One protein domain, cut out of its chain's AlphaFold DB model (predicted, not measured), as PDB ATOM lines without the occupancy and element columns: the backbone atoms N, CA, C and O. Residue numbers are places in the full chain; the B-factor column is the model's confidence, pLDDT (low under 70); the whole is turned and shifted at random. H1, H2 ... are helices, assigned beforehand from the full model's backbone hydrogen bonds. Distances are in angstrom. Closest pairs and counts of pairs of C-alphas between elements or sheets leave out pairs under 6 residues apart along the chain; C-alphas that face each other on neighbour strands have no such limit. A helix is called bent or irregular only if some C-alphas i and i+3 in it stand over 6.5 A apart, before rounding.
ATOM      1  N   ASN A 456     -16.521 -27.836  -6.936       50.94
ATOM      2  CA  ASN A 456     -15.230 -27.624  -7.609       50.94
ATOM      3  C   ASN A 456     -15.297 -26.682  -8.833       50.94
ATOM      4  O   ASN A 456     -14.400 -25.868  -9.018       50.94
ATOM      5  N   LYS A 457     -16.365 -26.702  -9.646       57.28
ATOM      6  CA  LYS A 457     -16.420 -25.892 -10.885       57.28
ATOM      7  C   LYS A 457     -16.537 -24.389 -10.638       57.28
ATOM      8  O   LYS A 457     -16.094 -23.599 -11.470       57.28
ATOM      9  N   ALA A 458     -17.181 -23.996  -9.541       61.12
ATOM     10  CA  ALA A 458     -17.361 -22.591  -9.190       61.12
ATOM     11  C   ALA A 458     -16.111 -22.010  -8.508       61.12
ATOM     12  O   ALA A 458     -15.827 -20.823  -8.674       61.12
ATOM     13  N   LEU A 459     -15.355 -22.858  -7.802       75.56
ATOM     14  CA  LEU A 459     -14.037 -22.538  -7.262       75.56
ATOM     15  C   LEU A 459     -12.990 -22.407  -8.378       75.56
ATOM     16  O   LEU A 459     -12.306 -21.387  -8.444       75.56
ATOM     17  N   ASP A 460     -12.933 -23.372  -9.305       72.56
ATOM     18  CA  ASP A 460     -12.059 -23.324 -10.488       72.56
ATOM     19  C   ASP A 460     -12.271 -22.022 -11.280       72.56
ATOM     20  O   ASP A 460     -11.316 -21.309 -11.579       72.56
ATOM     21  N   ALA A 461     -13.530 -21.641 -11.532       74.12
ATOM     22  CA  ALA A 461     -13.868 -20.401 -12.233       74.12
ATOM     23  C   ALA A 461     -13.440 -19.120 -11.484       74.12
ATOM     24  O   ALA A 461     -13.157 -18.103 -12.120       74.12
ATOM     25  N   ALA A 462     -13.389 -19.145 -10.147       81.12
ATOM     26  CA  ALA A 462     -12.915 -18.017  -9.347       81.12
ATOM     27  C   ALA A 462     -11.378 -17.907  -9.364       81.12
ATOM     28  O   ALA A 462     -10.847 -16.798  -9.421       81.12
ATOM     29  N   TYR A 463     -10.657 -19.031  -9.397       82.62
ATOM     30  CA  TYR A 463      -9.206 -19.037  -9.611       82.62
ATOM     31  C   TYR A 463      -8.823 -18.634 -11.045       82.62
ATOM     32  O   TYR A 463      -7.951 -17.779 -11.223       82.62
ATOM     33  N   ASP A 464      -9.524 -19.158 -12.056       83.62
ATOM     34  CA  ASP A 464      -9.350 -18.790 -13.468       83.62
ATOM     35  C   ASP A 464      -9.532 -17.277 -13.690       83.62
ATOM     36  O   ASP A 464      -8.795 -16.677 -14.475       83.62
ATOM     37  N   TYR A 465     -10.460 -16.634 -12.965       84.38
ATOM     38  CA  TYR A 465     -10.691 -15.185 -13.029       84.38
ATOM     39  C   TYR A 465      -9.428 -14.365 -12.709       84.38
ATOM     40  O   TYR A 465      -9.121 -13.402 -13.410       84.38
ATOM     41  N   PHE A 466      -8.646 -14.783 -11.708       86.38
ATOM     42  CA  PHE A 466      -7.364 -14.159 -11.349       86.38
ATOM     43  C   PHE A 466      -6.168 -14.695 -12.170       86.38
ATOM     44  O   PHE A 466      -5.016 -14.269 -11.980       86.38
ATOM     45  N   GLY A 467      -6.418 -15.624 -13.100       83.19
ATOM     46  CA  GLY A 467      -5.396 -16.335 -13.867       83.19
ATOM     47  C   GLY A 467      -4.515 -17.213 -12.977       83.19
ATOM     48  O   GLY A 467      -3.288 -17.178 -13.105       83.19
ATOM     49  N   LEU A 468      -5.136 -17.918 -12.030       84.94
ATOM     50  CA  LEU A 468      -4.502 -18.792 -11.045       84.94
ATOM     51  C   LEU A 468      -4.934 -20.246 -11.256       84.94
ATOM     52  O   LEU A 468      -6.017 -20.513 -11.758       84.94
ATOM     53  N   THR A 469      -4.084 -21.193 -10.862       82.25
ATOM     54  CA  THR A 469      -4.351 -22.630 -11.022       82.25
ATOM     55  C   THR A 469      -3.995 -23.345  -9.717       82.25
ATOM     56  O   THR A 469      -2.813 -23.363  -9.373       82.25
ATOM     57  N   PRO A 470      -4.973 -23.880  -8.960       76.44
ATOM     58  CA  PRO A 470      -4.728 -24.498  -7.655       76.44
ATOM     59  C   PRO A 470      -3.739 -25.678  -7.692       76.44
ATOM     60  O   PRO A 470      -3.696 -26.403  -8.689       76.44
ATOM     61  N   PRO A 471      -2.991 -25.934  -6.598       68.69
ATOM     62  CA  PRO A 471      -2.941 -25.162  -5.351       68.69
ATOM     63  C   PRO A 471      -2.051 -23.908  -5.469       68.69
ATOM     64  O   PRO A 471      -0.955 -23.961  -6.023       68.69
ATOM     65  N   VAL A 472      -2.503 -22.782  -4.903       82.50
ATOM     66  CA  VAL A 472      -1.781 -21.493  -4.912       82.50
ATOM     67  C   VAL A 472      -1.742 -20.904  -3.495       82.50
ATOM     68  O   VAL A 472      -2.798 -20.844  -2.872       82.50
ATOM     69  N   PRO A 473      -0.582 -20.433  -2.989       85.00
ATOM     70  CA  PRO A 473      -0.491 -19.731  -1.707       85.00
ATOM     71  C   PRO A 473      -1.280 -18.415  -1.660       85.00
ATOM     72  O   PRO A 473      -1.271 -17.639  -2.619       85.00
ATOM     73  N   ASP A 474      -1.876 -18.124  -0.505       84.62
ATOM     74  CA  ASP A 474      -2.757 -16.976  -0.254       84.62
ATOM     75  C   ASP A 474      -2.157 -15.629  -0.657       84.62
ATOM     76  O   ASP A 474      -2.845 -14.798  -1.243       84.62
ATOM     77  N   ASP A 475      -0.865 -15.410  -0.399       82.88
ATOM     78  CA  ASP A 475      -0.172 -14.162  -0.736       82.88
ATOM     79  C   ASP A 475      -0.191 -13.869  -2.244       82.88
ATOM     80  O   ASP A 475      -0.230 -12.711  -2.662       82.88
ATOM     81  N   ILE A 476      -0.228 -14.915  -3.078       84.31
ATOM     82  CA  ILE A 476      -0.354 -14.787  -4.533       84.31
ATOM     83  C   ILE A 476      -1.812 -14.492  -4.919       84.31
ATOM     84  O   ILE A 476      -2.042 -13.691  -5.826       84.31
ATOM     85  N   VAL A 477      -2.796 -15.068  -4.217       86.88
ATOM     86  CA  VAL A 477      -4.227 -14.759  -4.411       86.88
ATOM     87  C   VAL A 477      -4.511 -13.296  -4.052       86.88
ATOM     88  O   VAL A 477      -5.069 -12.561  -4.865       86.88
ATOM     89  N   ILE A 478      -4.039 -12.841  -2.886       86.56
ATOM     90  CA  ILE A 478      -4.129 -11.448  -2.424       86.56
ATOM     91  C   ILE A 478      -3.400 -10.515  -3.397       86.56
ATOM     92  O   ILE A 478      -3.973  -9.524  -3.844       86.56
ATOM     93  N   GLY A 479      -2.166 -10.846  -3.791       83.56
ATOM     94  CA  GLY A 479      -1.392 -10.043  -4.743       83.56
ATOM     95  C   GLY A 479      -2.070  -9.897  -6.110       83.56
ATOM     96  O   GLY A 479      -2.021  -8.824  -6.712       83.56
ATOM     97  N   LYS A 480      -2.756 -10.942  -6.591       87.62
ATOM     98  CA  LYS A 480      -3.571 -10.883  -7.814       87.62
ATOM     99  C   LYS A 480      -4.837 -10.052  -7.637       87.62
ATOM    100  O   LYS A 480      -5.127  -9.240  -8.510       87.62
ATOM    101  N   TYR A 481      -5.557 -10.224  -6.531       88.25
ATOM    102  CA  TYR A 481      -6.735  -9.420  -6.205       88.25
ATOM    103  C   TYR A 481      -6.404  -7.922  -6.135       88.25
ATOM    104  O   TYR A 481      -7.124  -7.109  -6.719       88.25
ATOM    105  N   LEU A 482      -5.298  -7.559  -5.477       85.00
ATOM    106  CA  LEU A 482      -4.823  -6.179  -5.397       85.00
ATOM    107  C   LEU A 482      -4.473  -5.642  -6.787       85.00
ATOM    108  O   LEU A 482      -4.995  -4.607  -7.181       85.00
ATOM    109  N   ALA A 483      -3.707  -6.393  -7.586       83.62
ATOM    110  CA  ALA A 483      -3.383  -5.991  -8.955       83.62
ATOM    111  C   ALA A 483      -4.628  -5.803  -9.847       83.62
ATOM    112  O   ALA A 483      -4.659  -4.871 -10.646       83.62
ATOM    113  N   PHE A 484      -5.657  -6.648  -9.703       82.00
ATOM    114  CA  PHE A 484      -6.932  -6.514 -10.424       82.00
ATOM    115  C   PHE A 484      -7.757  -5.315  -9.932       82.00
ATOM    116  O   PHE A 484      -8.367  -4.613 -10.741       82.00
ATOM    117  N   SER A 485      -7.744  -5.057  -8.623       79.25
ATOM    118  CA  SER A 485      -8.410  -3.904  -8.009       79.25
ATOM    119  C   SER A 485      -7.747  -2.582  -8.398       79.25
ATOM    120  O   SER A 485      -8.458  -1.625  -8.684       79.25
ATOM    121  N   ASP A 486      -6.417  -2.549  -8.498       75.25
ATOM    122  CA  ASP A 486      -5.649  -1.390  -8.960       75.25
ATOM    123  C   ASP A 486      -5.799  -1.166 -10.475       75.25
ATOM    124  O   ASP A 486      -5.911  -0.026 -10.927       75.25
ATOM    125  N   SER A 487      -5.818  -2.238 -11.282       69.94
ATOM    126  CA  SER A 487      -5.948  -2.129 -12.744       69.94
ATOM    127  C   SER A 487      -7.376  -1.856 -13.219       69.94
ATOM    128  O   SER A 487      -7.559  -1.265 -14.282       69.94
ATOM    129  N   SER A 488      -8.377  -2.299 -12.452       68.94
ATOM    130  CA  SER A 488      -9.802  -2.150 -12.766       68.94
ATOM    131  C   SER A 488     -10.629  -1.803 -11.513       68.94
ATOM    132  O   SER A 488     -11.482  -2.609 -11.117       68.94
ATOM    133  N   PRO A 489     -10.459  -0.604 -10.908       66.81
ATOM    134  CA  PRO A 489     -11.206  -0.191  -9.711       66.81
ATOM    135  C   PRO A 489     -12.727  -0.208  -9.911       66.81
ATOM    136  O   PRO A 489     -13.482  -0.530  -8.998       66.81
ATOM    137  N   MET A 490     -13.186   0.042 -11.141       51.81
ATOM    138  CA  MET A 490     -14.601  -0.003 -11.529       51.81
ATOM    139  C   MET A 490     -15.267  -1.379 -11.347       51.81
ATOM    140  O   MET A 490     -16.491  -1.460 -11.363       51.81
ATOM    141  N   GLN A 491     -14.485  -2.455 -11.205       64.44
ATOM    142  CA  GLN A 491     -14.970  -3.823 -10.985       64.44
ATOM    143  C   GLN A 491     -14.683  -4.326  -9.562       64.44
ATOM    144  O   GLN A 491     -14.832  -5.516  -9.292       64.44
ATOM    145  N   LYS A 492     -14.311  -3.442  -8.625       70.56
ATOM    146  CA  LYS A 492     -13.919  -3.803  -7.253       70.56
ATOM    147  C   LYS A 492     -14.964  -4.652  -6.522       70.56
ATOM    148  O   LYS A 492     -14.581  -5.613  -5.862       70.56
ATOM    149  N   GLY A 493     -16.263  -4.384  -6.701       69.12
ATOM    150  CA  GLY A 493     -17.329  -5.248  -6.173       69.12
ATOM    151  C   GLY A 493     -17.281  -6.694  -6.701       69.12
ATOM    152  O   GLY A 493     -17.431  -7.634  -5.925       69.12
ATOM    153  N   ALA A 494     -16.988  -6.883  -7.992       73.25
ATOM    154  CA  ALA A 494     -16.846  -8.204  -8.612       73.25
ATOM    155  C   ALA A 494     -15.528  -8.901  -8.220       73.25
ATOM    156  O   ALA A 494     -15.526 -10.106  -7.977       73.25
ATOM    157  N   HIS A 495     -14.422  -8.157  -8.086       83.62
ATOM    158  CA  HIS A 495     -13.153  -8.698  -7.569       83.62
ATOM    159  C   HIS A 495     -13.311  -9.207  -6.134       83.62
ATOM    160  O   HIS A 495     -12.818 -10.284  -5.800       83.62
ATOM    161  N   ILE A 496     -14.024  -8.444  -5.299       83.19
ATOM    162  CA  ILE A 496     -14.355  -8.807  -3.917       83.19
ATOM    163  C   ILE A 496     -15.234 -10.059  -3.887       83.19
ATOM    164  O   ILE A 496     -14.928 -10.977  -3.136       83.19
ATOM    165  N   ASP A 497     -16.265 -10.148  -4.730       81.12
ATOM    166  CA  ASP A 497     -17.109 -11.344  -4.841       81.12
ATOM    167  C   ASP A 497     -16.293 -12.617  -5.151       81.12
ATOM    168  O   ASP A 497     -16.405 -13.621  -4.443       81.12
ATOM    169  N   LYS A 498     -15.386 -12.571  -6.139       85.44
ATOM    170  CA  LYS A 498     -14.527 -13.728  -6.464       85.44
ATOM    171  C   LYS A 498     -13.513 -14.044  -5.362       85.44
ATOM    172  O   LYS A 498     -13.280 -15.223  -5.096       85.44
ATOM    173  N   LEU A 499     -12.959 -13.038  -4.681       86.81
ATOM    174  CA  LEU A 499     -12.067 -13.247  -3.534       86.81
ATOM    175  C   LEU A 499     -12.800 -13.906  -2.352       86.81
ATOM    176  O   LEU A 499     -12.304 -14.883  -1.794       86.81
ATOM    177  N   VAL A 500     -13.995 -13.419  -2.005       85.31
ATOM    178  CA  VAL A 500     -14.850 -13.969  -0.937       85.31
ATOM    179  C   VAL A 500     -15.275 -15.403  -1.261       85.31
ATOM    180  O   VAL A 500     -15.287 -16.253  -0.372       85.31
ATOM    181  N   LYS A 501     -15.553 -15.705  -2.535       84.19
ATOM    182  CA  LYS A 501     -15.878 -17.064  -2.984       84.19
ATOM    183  C   LYS A 501     -14.710 -18.037  -2.803       84.19
ATOM    184  O   LYS A 501     -14.911 -19.106  -2.235       84.19
ATOM    185  N   ILE A 502     -13.488 -17.648  -3.188       85.12
ATOM    186  CA  ILE A 502     -12.281 -18.445  -2.898       85.12
ATOM    187  C   ILE A 502     -12.108 -18.606  -1.382       85.12
ATOM    188  O   ILE A 502     -11.915 -19.724  -0.911       85.12
ATOM    189  N   ALA A 503     -12.226 -17.520  -0.613       84.50
ATOM    190  CA  ALA A 503     -12.078 -17.528   0.843       84.50
ATOM    191  C   ALA A 503     -13.035 -18.512   1.536       84.50
ATOM    192  O   ALA A 503     -12.640 -19.217   2.460       84.50
ATOM    193  N   ARG A 504     -14.292 -18.599   1.081       77.44
ATOM    194  CA  ARG A 504     -15.295 -19.501   1.665       77.44
ATOM    195  C   ARG A 504     -15.063 -20.968   1.319       77.44
ATOM    196  O   ARG A 504     -15.055 -21.783   2.237       77.44
ATOM    197  N   GLU A 505     -14.831 -21.288   0.050       77.38
ATOM    198  CA  GLU A 505     -14.620 -22.672  -0.416       77.38
ATOM    199  C   GLU A 505     -13.272 -23.260   0.046       77.38
ATOM    200  O   GLU A 505     -13.129 -24.471   0.176       77.38
ATOM    201  N   THR A 506     -12.276 -22.410   0.328       77.31
ATOM    202  CA  THR A 506     -10.980 -22.828   0.905       77.31
ATOM    203  C   THR A 506     -10.915 -22.718   2.430       77.31
ATOM    204  O   THR A 506      -9.879 -23.032   3.011       77.31
ATOM    205  N   HIS A 507     -12.000 -22.278   3.082       76.31
ATOM    206  CA  HIS A 507     -12.059 -21.980   4.519       76.31
ATOM    207  C   HIS A 507     -10.918 -21.066   5.007       76.31
ATOM    208  O   HIS A 507     -10.336 -21.267   6.071       76.31
ATOM    209  N   ASN A 508     -10.592 -20.052   4.203       79.19
ATOM    210  CA  ASN A 508      -9.473 -19.153   4.420       79.19
ATOM    211  C   ASN A 508      -9.940 -17.778   4.920       79.19
ATOM    212  O   ASN A 508     -10.263 -16.875   4.140       79.19
ATOM    213  N   ASP A 509      -9.936 -17.606   6.242       77.88
ATOM    214  CA  ASP A 509     -10.354 -16.357   6.882       77.88
ATOM    215  C   ASP A 509      -9.436 -15.168   6.539       77.88
ATOM    216  O   ASP A 509      -9.913 -14.039   6.454       77.88
ATOM    217  N   ARG A 510      -8.153 -15.398   6.218       80.75
ATOM    218  CA  ARG A 510      -7.197 -14.342   5.829       80.75
ATOM    219  C   ARG A 510      -7.599 -13.653   4.519       80.75
ATOM    220  O   ARG A 510      -7.477 -12.433   4.397       80.75
ATOM    221  N   LEU A 511      -8.114 -14.411   3.546       82.69
ATOM    222  CA  LEU A 511      -8.668 -13.854   2.304       82.69
ATOM    223  C   LEU A 511      -9.967 -13.067   2.565       82.69
ATOM    224  O   LEU A 511     -10.206 -12.034   1.936       82.69
ATOM    225  N   LEU A 512     -10.787 -13.521   3.519       82.12
ATOM    226  CA  LEU A 512     -12.049 -12.880   3.890       82.12
ATOM    227  C   LEU A 512     -11.842 -11.570   4.673       82.12
ATOM    228  O   LEU A 512     -12.542 -10.588   4.421       82.12
ATOM    229  N   GLU A 513     -10.883 -11.525   5.599       80.31
ATOM    230  CA  GLU A 513     -10.481 -10.301   6.304       80.31
ATOM    231  C   GLU A 513      -9.964  -9.241   5.326       80.31
ATOM    232  O   GLU A 513     -10.332  -8.068   5.424       80.31
ATOM    233  N   HIS A 514      -9.173  -9.657   4.333       79.88
ATOM    234  CA  HIS A 514      -8.676  -8.759   3.295       79.88
ATOM    235  C   HIS A 514      -9.818  -8.175   2.444       79.88
ATOM    236  O   HIS A 514      -9.832  -6.975   2.167       79.88
ATOM    237  N   ALA A 515     -10.825  -8.989   2.100       82.31
ATOM    238  CA  ALA A 515     -12.028  -8.534   1.401       82.31
ATOM    239  C   ALA A 515     -12.857  -7.525   2.224       82.31
ATOM    240  O   ALA A 515     -13.340  -6.535   1.672       82.31
ATOM    241  N   GLN A 516     -12.991  -7.737   3.540       81.69
ATOM    242  CA  GLN A 516     -13.687  -6.809   4.443       81.69
ATOM    243  C   GLN A 516     -12.937  -5.480   4.601       81.69
ATOM    244  O   GLN A 516     -13.552  -4.417   4.542       81.69
ATOM    245  N   GLY A 517     -11.614  -5.529   4.795       76.00
ATOM    246  CA  GLY A 517     -10.778  -4.339   4.980       76.00
ATOM    247  C   GLY A 517     -10.666  -3.459   3.732       76.00
ATOM    248  O   GLY A 517     -10.452  -2.254   3.849       76.00
ATOM    249  N   ALA A 518     -10.849  -4.035   2.541       75.88
ATOM    250  CA  ALA A 518     -10.813  -3.315   1.271       75.88
ATOM    251  C   ALA A 518     -12.137  -2.609   0.899       75.88
ATOM    252  O   ALA A 518     -12.168  -1.878  -0.098       75.88
ATOM    253  N   LEU A 519     -13.226  -2.822   1.649       81.88
ATOM    254  CA  LEU A 519     -14.568  -2.351   1.293       81.88
ATOM    255  C   LEU A 519     -14.809  -0.883   1.702       81.88
ATOM    256  O   LEU A 519     -15.137  -0.577   2.847       81.88
ATOM    257  N   ASP A 520     -14.677   0.028   0.738       83.62
ATOM    258  CA  ASP A 520     -15.022   1.451   0.875       83.62
ATOM    259  C   ASP A 520     -16.501   1.735   0.525       83.62
ATOM    260  O   ASP A 520     -17.257   0.830   0.176       83.62
ATOM    261  N   TYR A 521     -16.944   2.994   0.625       81.31
ATOM    262  CA  TYR A 521     -18.340   3.386   0.372       81.31
ATOM    263  C   TYR A 521     -18.843   3.029  -1.035       81.31
ATOM    264  O   TYR A 521     -19.968   2.553  -1.192       81.31
ATOM    265  N   GLN A 522     -18.009   3.222  -2.058       76.06
ATOM    266  CA  GLN A 522     -18.354   2.923  -3.448       76.06
ATOM    267  C   GLN A 522     -18.357   1.407  -3.693       76.06
ATOM    268  O   GLN A 522     -19.282   0.881  -4.309       76.06
ATOM    269  N   GLY A 523     -17.385   0.690  -3.124       75.31
ATOM    270  CA  GLY A 523     -17.319  -0.767  -3.117       75.31
ATOM    271  C   GLY A 523     -18.480  -1.420  -2.367       75.31
ATOM    272  O   GLY A 523     -18.997  -2.425  -2.834       75.31
ATOM    273  N   ALA A 524     -18.951  -0.842  -1.259       83.44
ATOM    274  CA  ALA A 524     -20.113  -1.319  -0.508       83.44
ATOM    275  C   ALA A 524     -21.416  -1.190  -1.315       83.44
ATOM    276  O   ALA A 524     -22.219  -2.124  -1.354       83.44
ATOM    277  N   LEU A 525     -21.601  -0.057  -2.000       78.50
ATOM    278  CA  LEU A 525     -22.733   0.169  -2.899       78.50
ATOM    279  C   LEU A 525     -22.715  -0.787  -4.097       78.50
ATOM    280  O   LEU A 525     -23.720  -1.442  -4.370       78.50
ATOM    281  N   GLN A 526     -21.561  -0.951  -4.754       76.56
ATOM    282  CA  GLN A 526     -21.381  -1.935  -5.828       76.56
ATOM    283  C   GLN A 526     -21.583  -3.378  -5.352       76.56
ATOM    284  O   GLN A 526     -22.242  -4.152  -6.040       76.56
ATOM    285  N   TYR A 527     -21.047  -3.745  -4.184       82.06
ATOM    286  CA  TYR A 527     -21.155  -5.100  -3.643       82.06
ATOM    287  C   TYR A 527     -22.609  -5.477  -3.351       82.06
ATOM    288  O   TYR A 527     -23.045  -6.574  -3.696       82.06
ATOM    289  N   LEU A 528     -23.395  -4.567  -2.768       80.81
ATOM    290  CA  LEU A 528     -24.818  -4.817  -2.539       80.81
ATOM    291  C   LEU A 528     -25.665  -4.680  -3.808       80.81
ATOM    292  O   LEU A 528     -26.603  -5.452  -3.976       80.81
ATOM    293  N   GLY A 529     -25.308  -3.764  -4.709       73.56
ATOM    294  CA  GLY A 529     -26.072  -3.441  -5.914       73.56
ATOM    295  C   GLY A 529     -26.943  -2.183  -5.798       73.56
ATOM    296  O   GLY A 529     -27.730  -1.935  -6.705       73.56
ATOM    297  N   PHE A 530     -26.788  -1.358  -4.757       79.94
ATOM    298  CA  PHE A 530     -27.592  -0.143  -4.541       79.94
ATOM    299  C   PHE A 530     -26.881   1.140  -4.965       79.94
ATOM    300  O   PHE A 530     -25.706   1.322  -4.671       79.94
ATOM    301  N   ASP A 531     -27.635   2.087  -5.523       65.81
ATOM    302  CA  ASP A 531     -27.145   3.419  -5.878       65.81
ATOM    303  C   ASP A 531     -26.899   4.323  -4.653       65.81
ATOM    304  O   ASP A 531     -27.526   4.168  -3.593       65.81
ATOM    305  N   ARG A 532     -26.031   5.326  -4.832       70.12
ATOM    306  CA  ARG A 532     -25.731   6.437  -3.912       70.12
ATOM    307  C   ARG A 532     -26.971   7.151  -3.379       70.12
ATOM    308  O   ARG A 532     -26.931   7.624  -2.245       70.12
ATOM    309  N   ASP A 533     -28.051   7.127  -4.151       61.94
ATOM    310  CA  ASP A 533     -29.304   7.826  -3.858       61.94
ATOM    311  C   ASP A 533     -30.459   6.841  -3.580       61.94
ATOM    312  O   ASP A 533     -31.639   7.189  -3.620       61.94
ATOM    313  N   THR A 534     -30.139   5.569  -3.306       74.81
ATOM    314  CA  THR A 534     -31.146   4.576  -2.900       74.81
ATOM    315  C   THR A 534     -31.607   4.834  -1.473       74.81
ATOM    316  O   THR A 534     -30.775   5.105  -0.607       74.81
ATOM    317  N   ASP A 535     -32.908   4.731  -1.200       75.81
ATOM    318  CA  ASP A 535     -33.417   5.045   0.128       75.81
ATOM    319  C   ASP A 535     -32.868   4.097   1.216       75.81
ATOM    320  O   ASP A 535     -32.890   2.877   1.018       75.81
ATOM    321  N   PRO A 536     -32.379   4.610   2.363       78.25
ATOM    322  CA  PRO A 536     -31.849   3.764   3.424       78.25
ATOM    323  C   PRO A 536     -32.838   2.734   3.976       78.25
ATOM    324  O   PRO A 536     -32.404   1.662   4.389       78.25
ATOM    325  N   GLU A 537     -34.143   3.013   3.959       76.75
ATOM    326  CA  GLU A 537     -35.179   2.069   4.398       76.75
ATOM    327  C   GLU A 537     -35.339   0.922   3.393       76.75
ATOM    328  O   GLU A 537     -35.404  -0.252   3.769       76.75
ATOM    329  N   PHE A 538     -35.285   1.240   2.096       77.56
ATOM    330  CA  PHE A 538     -35.304   0.241   1.032       77.56
ATOM    331  C   PHE A 538     -34.054  -0.654   1.072       77.56
ATOM    332  O   PHE A 538     -34.191  -1.882   1.052       77.56
ATOM    333  N   ILE A 539     -32.858  -0.068   1.233       81.31
ATOM    334  CA  ILE A 539     -31.601  -0.816   1.434       81.31
ATOM    335  C   ILE A 539     -31.707  -1.698   2.691       81.31
ATOM    336  O   ILE A 539     -31.373  -2.879   2.633       81.31
ATOM    337  N   ALA A 540     -32.203  -1.162   3.814       78.94
ATOM    338  CA  ALA A 540     -32.330  -1.897   5.075       78.94
ATOM    339  C   ALA A 540     -33.290  -3.093   4.989       78.94
ATOM    340  O   ALA A 540     -33.057  -4.097   5.658       78.94
ATOM    341  N   SER A 541     -34.335  -3.009   4.160       73.12
ATOM    342  CA  SER A 541     -35.263  -4.123   3.917       73.12
ATOM    343  C   SER A 541     -34.729  -5.169   2.927       73.12
ATOM    344  O   SER A 541     -34.989  -6.356   3.098       73.12
ATOM    345  N   THR A 542     -33.969  -4.741   1.914       72.06
ATOM    346  CA  THR A 542     -33.587  -5.579   0.762       72.06
ATOM    347  C   THR A 542     -32.227  -6.254   0.959       72.06
ATOM    348  O   THR A 542     -32.061  -7.435   0.660       72.06
ATOM    349  N   ALA A 543     -31.244  -5.542   1.521       78.31
ATOM    350  CA  ALA A 543     -29.889  -6.062   1.704       78.31
ATOM    351  C   ALA A 543     -29.813  -7.337   2.575       78.31
ATOM    352  O   ALA A 543     -29.099  -8.257   2.174       78.31
ATOM    353  N   PRO A 544     -30.559  -7.473   3.697       76.25
ATOM    354  CA  PRO A 544     -30.612  -8.717   4.472       76.25
ATOM    355  C   PRO A 544     -31.003  -9.952   3.661       76.25
ATOM    356  O   PRO A 544     -30.514 -11.045   3.936       76.25
ATOM    357  N   VAL A 545     -31.871  -9.791   2.660       68.56
ATOM    358  CA  VAL A 545     -32.407 -10.906   1.871       68.56
ATOM    359  C   VAL A 545     -31.317 -11.497   0.965       68.56
ATOM    360  O   VAL A 545     -31.152 -12.714   0.946       68.56
ATOM    361  N   LEU A 546     -30.447 -10.653   0.386       69.38
ATOM    362  CA  LEU A 546     -29.268 -11.076  -0.398       69.38
ATOM    363  C   LEU A 546     -28.311 -11.996   0.388       69.38
ATOM    364  O   LEU A 546     -27.628 -12.836  -0.193       69.38
ATOM    365  N   ALA A 547     -28.256 -11.839   1.715       70.81
ATOM    366  CA  ALA A 547     -27.469 -12.692   2.606       70.81
ATOM    367  C   ALA A 547     -28.183 -13.997   3.005       70.81
ATOM    368  O   ALA A 547     -27.530 -14.962   3.401       70.81
ATOM    369  N   GLN A 548     -29.518 -14.030   2.938       60.12
ATOM    370  CA  GLN A 548     -30.339 -15.197   3.278       60.12
ATOM    371  C   GLN A 548     -30.631 -16.118   2.083       60.12
ATOM    372  O   GLN A 548     -31.091 -17.246   2.284       60.12
ATOM    373  N   GLU A 549     -30.417 -15.638   0.861       52.34
ATOM    374  CA  GLU A 549     -30.593 -16.400  -0.383       52.34
ATOM    375  C   GLU A 549     -29.314 -17.145  -0.803       52.34
ATOM    376  O   GLU A 549     -29.372 -18.051  -1.623       52.34
ATOM    377  N   GLY A 550     -28.170 -16.842  -0.176       55.88
ATOM    378  CA  GLY A 550     -26.886 -17.505  -0.431       55.88
ATOM    379  C   GLY A 550     -26.042 -16.863  -1.537       55.88
ATOM    380  O   GLY A 550     -24.877 -17.230  -1.685       55.88
ATOM    381  N   ASP A 551     -26.586 -15.872  -2.249       54.88
ATOM    382  CA  ASP A 551     -25.891 -15.124  -3.306       54.88
ATOM    383  C   ASP A 551     -24.697 -14.312  -2.791       54.88
ATOM    384  O   ASP A 551     -23.679 -14.201  -3.477       54.88
ATOM    385  N   LYS A 552     -24.809 -13.711  -1.597       71.75
ATOM    386  CA  LYS A 552     -23.774 -12.831  -1.030       71.75
ATOM    387  C   LYS A 552     -23.434 -13.219   0.401       71.75
ATOM    388  O   LYS A 552     -24.282 -13.661   1.174       71.75
ATOM    389  N   ASP A 553     -22.170 -13.034   0.774       79.00
ATOM    390  CA  ASP A 553     -21.706 -13.398   2.107       79.00
ATOM    391  C   ASP A 553     -22.333 -12.485   3.167       79.00
ATOM    392  O   ASP A 553     -22.176 -11.267   3.137       79.00
ATOM    393  N   TYR A 554     -23.001 -13.092   4.142       76.81
ATOM    394  CA  TYR A 554     -23.713 -12.406   5.220       76.81
ATOM    395  C   TYR A 554     -22.869 -11.348   5.956       76.81
ATOM    396  O   TYR A 554     -23.355 -10.253   6.245       76.81
ATOM    397  N   LEU A 555     -21.588 -11.629   6.221       79.00
ATOM    398  CA  LEU A 555     -20.702 -10.700   6.927       79.00
ATOM    399  C   LEU A 555     -20.234  -9.557   6.012       79.00
ATOM    400  O   LEU A 555     -20.087  -8.421   6.473       79.00
ATOM    401  N   MET A 556     -20.062  -9.826   4.717       83.38
ATOM    402  CA  MET A 556     -19.818  -8.797   3.702       83.38
ATOM    403  C   MET A 556     -21.042  -7.904   3.477       83.38
ATOM    404  O   MET A 556     -20.888  -6.686   3.424       83.38
ATOM    405  N   VAL A 557     -22.255  -8.467   3.423       83.06
ATOM    406  CA  VAL A 557     -23.511  -7.706   3.305       83.06
ATOM    407  C   VAL A 557     -23.681  -6.777   4.507       83.06
ATOM    408  O   VAL A 557     -23.863  -5.573   4.328       83.06
ATOM    409  N   ALA A 558     -23.526  -7.290   5.731       83.94
ATOM    410  CA  ALA A 558     -23.610  -6.469   6.936       83.94
ATOM    411  C   ALA A 558     -22.500  -5.403   7.003       83.94
ATOM    412  O   ALA A 558     -22.732  -4.272   7.434       83.94
ATOM    413  N   THR A 559     -21.290  -5.728   6.536       84.06
ATOM    414  CA  THR A 559     -20.187  -4.760   6.441       84.06
ATOM    415  C   THR A 559     -20.491  -3.662   5.425       84.06
ATOM    416  O   THR A 559     -20.295  -2.492   5.743       84.06
ATOM    417  N   ALA A 560     -21.053  -4.001   4.265       87.81
ATOM    418  CA  ALA A 560     -21.462  -3.036   3.253       87.81
ATOM    419  C   ALA A 560     -22.590  -2.115   3.753       87.81
ATOM    420  O   ALA A 560     -22.476  -0.894   3.652       87.81
ATOM    421  N   MET A 561     -23.640  -2.677   4.367       88.62
ATOM    422  CA  MET A 561     -24.736  -1.901   4.962       88.62
ATOM    423  C   MET A 561     -24.230  -0.933   6.037       88.62
ATOM    424  O   MET A 561     -24.649   0.224   6.061       88.62
ATOM    425  N   ARG A 562     -23.291  -1.377   6.885       87.12
ATOM    426  CA  ARG A 562     -22.633  -0.531   7.890       87.12
ATOM    427  C   ARG A 562     -21.843   0.605   7.241       87.12
ATOM    428  O   ARG A 562     -22.073   1.751   7.596       87.12
ATOM    429  N   VAL A 563     -20.980   0.319   6.263       87.69
ATOM    430  CA  VAL A 563     -20.181   1.348   5.567       87.69
ATOM    431  C   VAL A 563     -21.079   2.401   4.896       87.69
ATOM    432  O   VAL A 563     -20.789   3.597   4.966       87.69
ATOM    433  N   ILE A 564     -22.201   1.991   4.295       86.06
ATOM    434  CA  ILE A 564     -23.198   2.912   3.724       86.06
ATOM    435  C   ILE A 564     -23.905   3.712   4.830       86.06
ATOM    436  O   ILE A 564     -24.031   4.930   4.707       86.06
ATOM    437  N   GLY A 565     -24.335   3.054   5.912       82.81
ATOM    438  CA  GLY A 565     -24.983   3.691   7.060       82.81
ATOM    439  C   GLY A 565     -24.099   4.737   7.738       82.81
ATOM    440  O   GLY A 565     -24.550   5.857   7.957       82.81
ATOM    441  N   ASP A 566     -22.828   4.412   7.977       79.94
ATOM    442  CA  ASP A 566     -21.825   5.301   8.567       79.94
ATOM    443  C   ASP A 566     -21.553   6.517   7.669       79.94
ATOM    444  O   ASP A 566     -21.561   7.654   8.146       79.94
ATOM    445  N   THR A 567     -21.397   6.297   6.356       82.62
ATOM    446  CA  THR A 567     -21.115   7.367   5.381       82.62
ATOM    447  C   THR A 567     -22.316   8.290   5.145       82.62
ATOM    448  O   THR A 567     -22.135   9.482   4.906       82.62
ATOM    449  N   ARG A 568     -23.550   7.767   5.214       78.00
ATOM    450  CA  ARG A 568     -24.792   8.547   5.036       78.00
ATOM    451  C   ARG A 568     -25.430   9.021   6.347       78.00
ATOM    452  O   ARG A 568     -26.491   9.637   6.305       78.00
ATOM    453  N   HIS A 569     -24.835   8.695   7.494       75.94
ATOM    454  CA  HIS A 569     -25.412   8.891   8.831       75.94
ATOM    455  C   HIS A 569     -26.826   8.288   8.992       75.94
ATOM    456  O   HIS A 569     -27.677   8.829   9.699       75.94
ATOM    457  N   SER A 570     -27.095   7.158   8.326       74.50
ATOM    458  CA  SER A 570     -28.384   6.470   8.420       74.50
ATOM    459  C   SER A 570     -28.400   5.481   9.582       74.50
ATOM    460  O   SER A 570     -27.895   4.360   9.484       74.50
ATOM    461  N   ILE A 571     -29.079   5.889  10.654       71.81
ATOM    462  CA  ILE A 571     -29.353   5.069  11.842       71.81
ATOM    463  C   ILE A 571     -30.078   3.770  11.458       71.81
ATOM    464  O   ILE A 571     -29.775   2.708  11.993       71.81
ATOM    465  N   ILE A 572     -30.998   3.826  10.488       72.19
ATOM    466  CA  ILE A 572     -31.774   2.665  10.024       72.19
ATOM    467  C   ILE A 572     -30.846   1.612   9.403       72.19
ATOM    468  O   ILE A 572     -30.975   0.428   9.711       72.19
ATOM    469  N   LEU A 573     -29.857   2.031   8.607       79.31
ATOM    470  CA  LEU A 573     -28.865   1.114   8.041       79.31
ATOM    471  C   LEU A 573     -27.848   0.612   9.055       79.31
ATOM    472  O   LEU A 573     -27.489  -0.560   9.004       79.31
ATOM    473  N   GLN A 574     -27.417   1.454   9.994       78.62
ATOM    474  CA  GLN A 574     -26.539   1.029  11.084       78.62
ATOM    475  C   GLN A 574     -27.225  -0.024  11.969       78.62
ATOM    476  O   GLN A 574     -26.618  -1.045  12.289       78.62
ATOM    477  N   HIS A 575     -28.506   0.169  12.298       72.25
ATOM    478  CA  HIS A 575     -29.308  -0.803  13.043       72.25
ATOM    479  C   HIS A 575     -29.571  -2.082  12.240       72.25
ATOM    480  O   HIS A 575     -29.391  -3.171  12.777       72.25
ATOM    481  N   ALA A 576     -29.931  -1.984  10.957       71.50
ATOM    482  CA  ALA A 576     -30.149  -3.160  10.114       71.50
ATOM    483  C   ALA A 576     -28.851  -3.961   9.890       71.50
ATOM    484  O   ALA A 576     -28.872  -5.187   9.945       71.50
ATOM    485  N   ALA A 577     -27.705  -3.292   9.735       78.94
ATOM    486  CA  ALA A 577     -26.387  -3.928   9.674       78.94
ATOM    487  C   ALA A 577     -25.969  -4.576  11.005       78.94
ATOM    488  O   ALA A 577     -25.298  -5.607  11.003       78.94
ATOM    489  N   ALA A 578     -26.343  -3.981  12.143       72.56
ATOM    490  CA  ALA A 578     -26.100  -4.554  13.465       72.56
ATOM    491  C   ALA A 578     -26.982  -5.788  13.716       72.56
ATOM    492  O   ALA A 578     -26.468  -6.812  14.167       72.56
ATOM    493  N   ALA A 579     -28.266  -5.730  13.342       70.56
ATOM    494  CA  ALA A 579     -29.176  -6.875  13.354       70.56
ATOM    495  C   ALA A 579     -28.641  -8.013  12.463       70.56
ATOM    496  O   ALA A 579     -28.497  -9.147  12.919       70.56
ATOM    497  N   LEU A 580     -28.185  -7.677  11.249       70.75
ATOM    498  CA  LEU A 580     -27.473  -8.583  10.340       70.75
ATOM    499  C   LEU A 580     -26.029  -8.915  10.784       70.75
ATOM    500  O   LEU A 580     -25.257  -9.485  10.024       70.75
ATOM    501  N   MET A 581     -25.629  -8.610  12.019       69.44
ATOM    502  CA  MET A 581     -24.458  -9.223  12.659       69.44
ATOM    503  C   MET A 581     -24.815 -10.006  13.926       69.44
ATOM    504  O   MET A 581     -24.060 -10.907  14.282       69.44
ATOM    505  N   SER A 582     -25.963  -9.746  14.561       60.62
ATOM    506  CA  SER A 582     -26.465 -10.535  15.694       60.62
ATOM    507  C   SER A 582     -27.207 -11.814  15.287       60.62
ATOM    508  O   SER A 582     -27.109 -12.811  15.998       60.62
ATOM    509  N   ASP A 583     -27.897 -11.831  14.140       50.56
ATOM    510  CA  ASP A 583     -28.776 -12.948  13.725       50.56
ATOM    511  C   ASP A 583     -28.040 -14.290  13.517       50.56
ATOM    512  O   ASP A 583     -28.632 -15.367  13.596       50.56
ATOM    513  N   LYS A 584     -26.711 -14.268  13.333       42.91
ATOM    514  CA  LYS A 584     -25.895 -15.487  13.179       42.91
ATOM    515  C   LYS A 584     -25.710 -16.282  14.488       42.91
ATOM    516  O   LYS A 584     -25.050 -17.318  14.470       42.91
ATOM    517  N   ALA A 585     -26.282 -15.822  15.603       32.91
ATOM    518  CA  ALA A 585     -26.288 -16.525  16.888       32.91
ATOM    519  C   ALA A 585     -27.542 -17.397  17.133       32.91
ATOM    520  O   ALA A 585     -27.540 -18.188  18.075       32.91
TER     521      ALA A 585
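This is residues 456 to 585 of the 1259 residues of the protein "USP domain-containing protein" of Phialemoniopsis curvata (UniProt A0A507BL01). Two groups of helices stand next to each other along the longest axis, joined through the short helix H5, which packs on H3 of the first group and on H7 of the second. In the first group H1, H2 and H4 pack round H3; the second is an up-and-down bundle of H6, H7 and H8, each running against the one before it. The printed part has 130 residues with eight named helices, H1 to H8 in order, and no named strand; the class is all helix. It is compact, with a radius of gyration of the C-alphas of 14.8 A and spans of 43 by 33 by 21 A.

H1 is residues 456 to 465, 14.3 A long, and begins at C-alpha 456 (-15.230, -27.624, -7.609). H2 is residues 474 to 487, 19.7 A. H3, residues 489 to 505, 24.6 A, begins at C-alpha 489 (-11.206, -0.191, -9.711); it has a kink of 25 degrees near residue 496 and is irregular, with C-alphas 490 and 493 8.0 A apart. H4 is residues 509 to 517 and H5 residues 521 to 528. H6, residues 536 to 548, 19.0 A, is only just irregular, with C-alphas 541 and 544 6.6 A apart. H7 is residues 554 to 568, 21.0 A. H8, residues 571 to 585, 22.4 A, ends at C-alpha 585 (-26.288, -16.525, 16.888).

H3 is the hub, touching four helices. Its residues 498 to 505 alone touch H1, closest at the C-alphas of Ala 462 and Lys 498, 5.4 A. H3 and H4 form a helical hairpin, closest at the C-alphas of Ala 503 and Leu 511, 5.2 A. H2 and H3 form another, at a shallow tilt of 18 degrees; residues 481 to 485 of H2 alone touch H3, and the closest C-alphas, of Ser 485 and Lys 492, are 5.6 A apart. H5 touches H3 at a steep tilt of 54 degrees, closest at the C-alphas of Gly 493 and Tyr 527, 4.6 A. H5 touches H7 at the C-alphas of Ala 524 and Ala 560, 4.3 A. H7 and H8 form a hairpin, closest at the C-alphas of Ala 558 and Ala 577, 4.7 A. H6 touches H8, closest at the C-alphas of Ala 540 and Leu 573, 5.5 A. H3 and H7 are apart. In H1, H2, H4, H5 and H7 every O i to N i+4 pair is within hydrogen-bond range; in H3 11 of 13 are, in H6 5 of 9 and in H8 9 of 11.

The C-alphas farthest apart, of Thr 469 and Ile 571, are 43.8 A apart. The printed part has no cut and no long link. Its mean pLDDT is 76.3; among the residues under 70 are 456 to 458, 487 to 491 and 581 to 585.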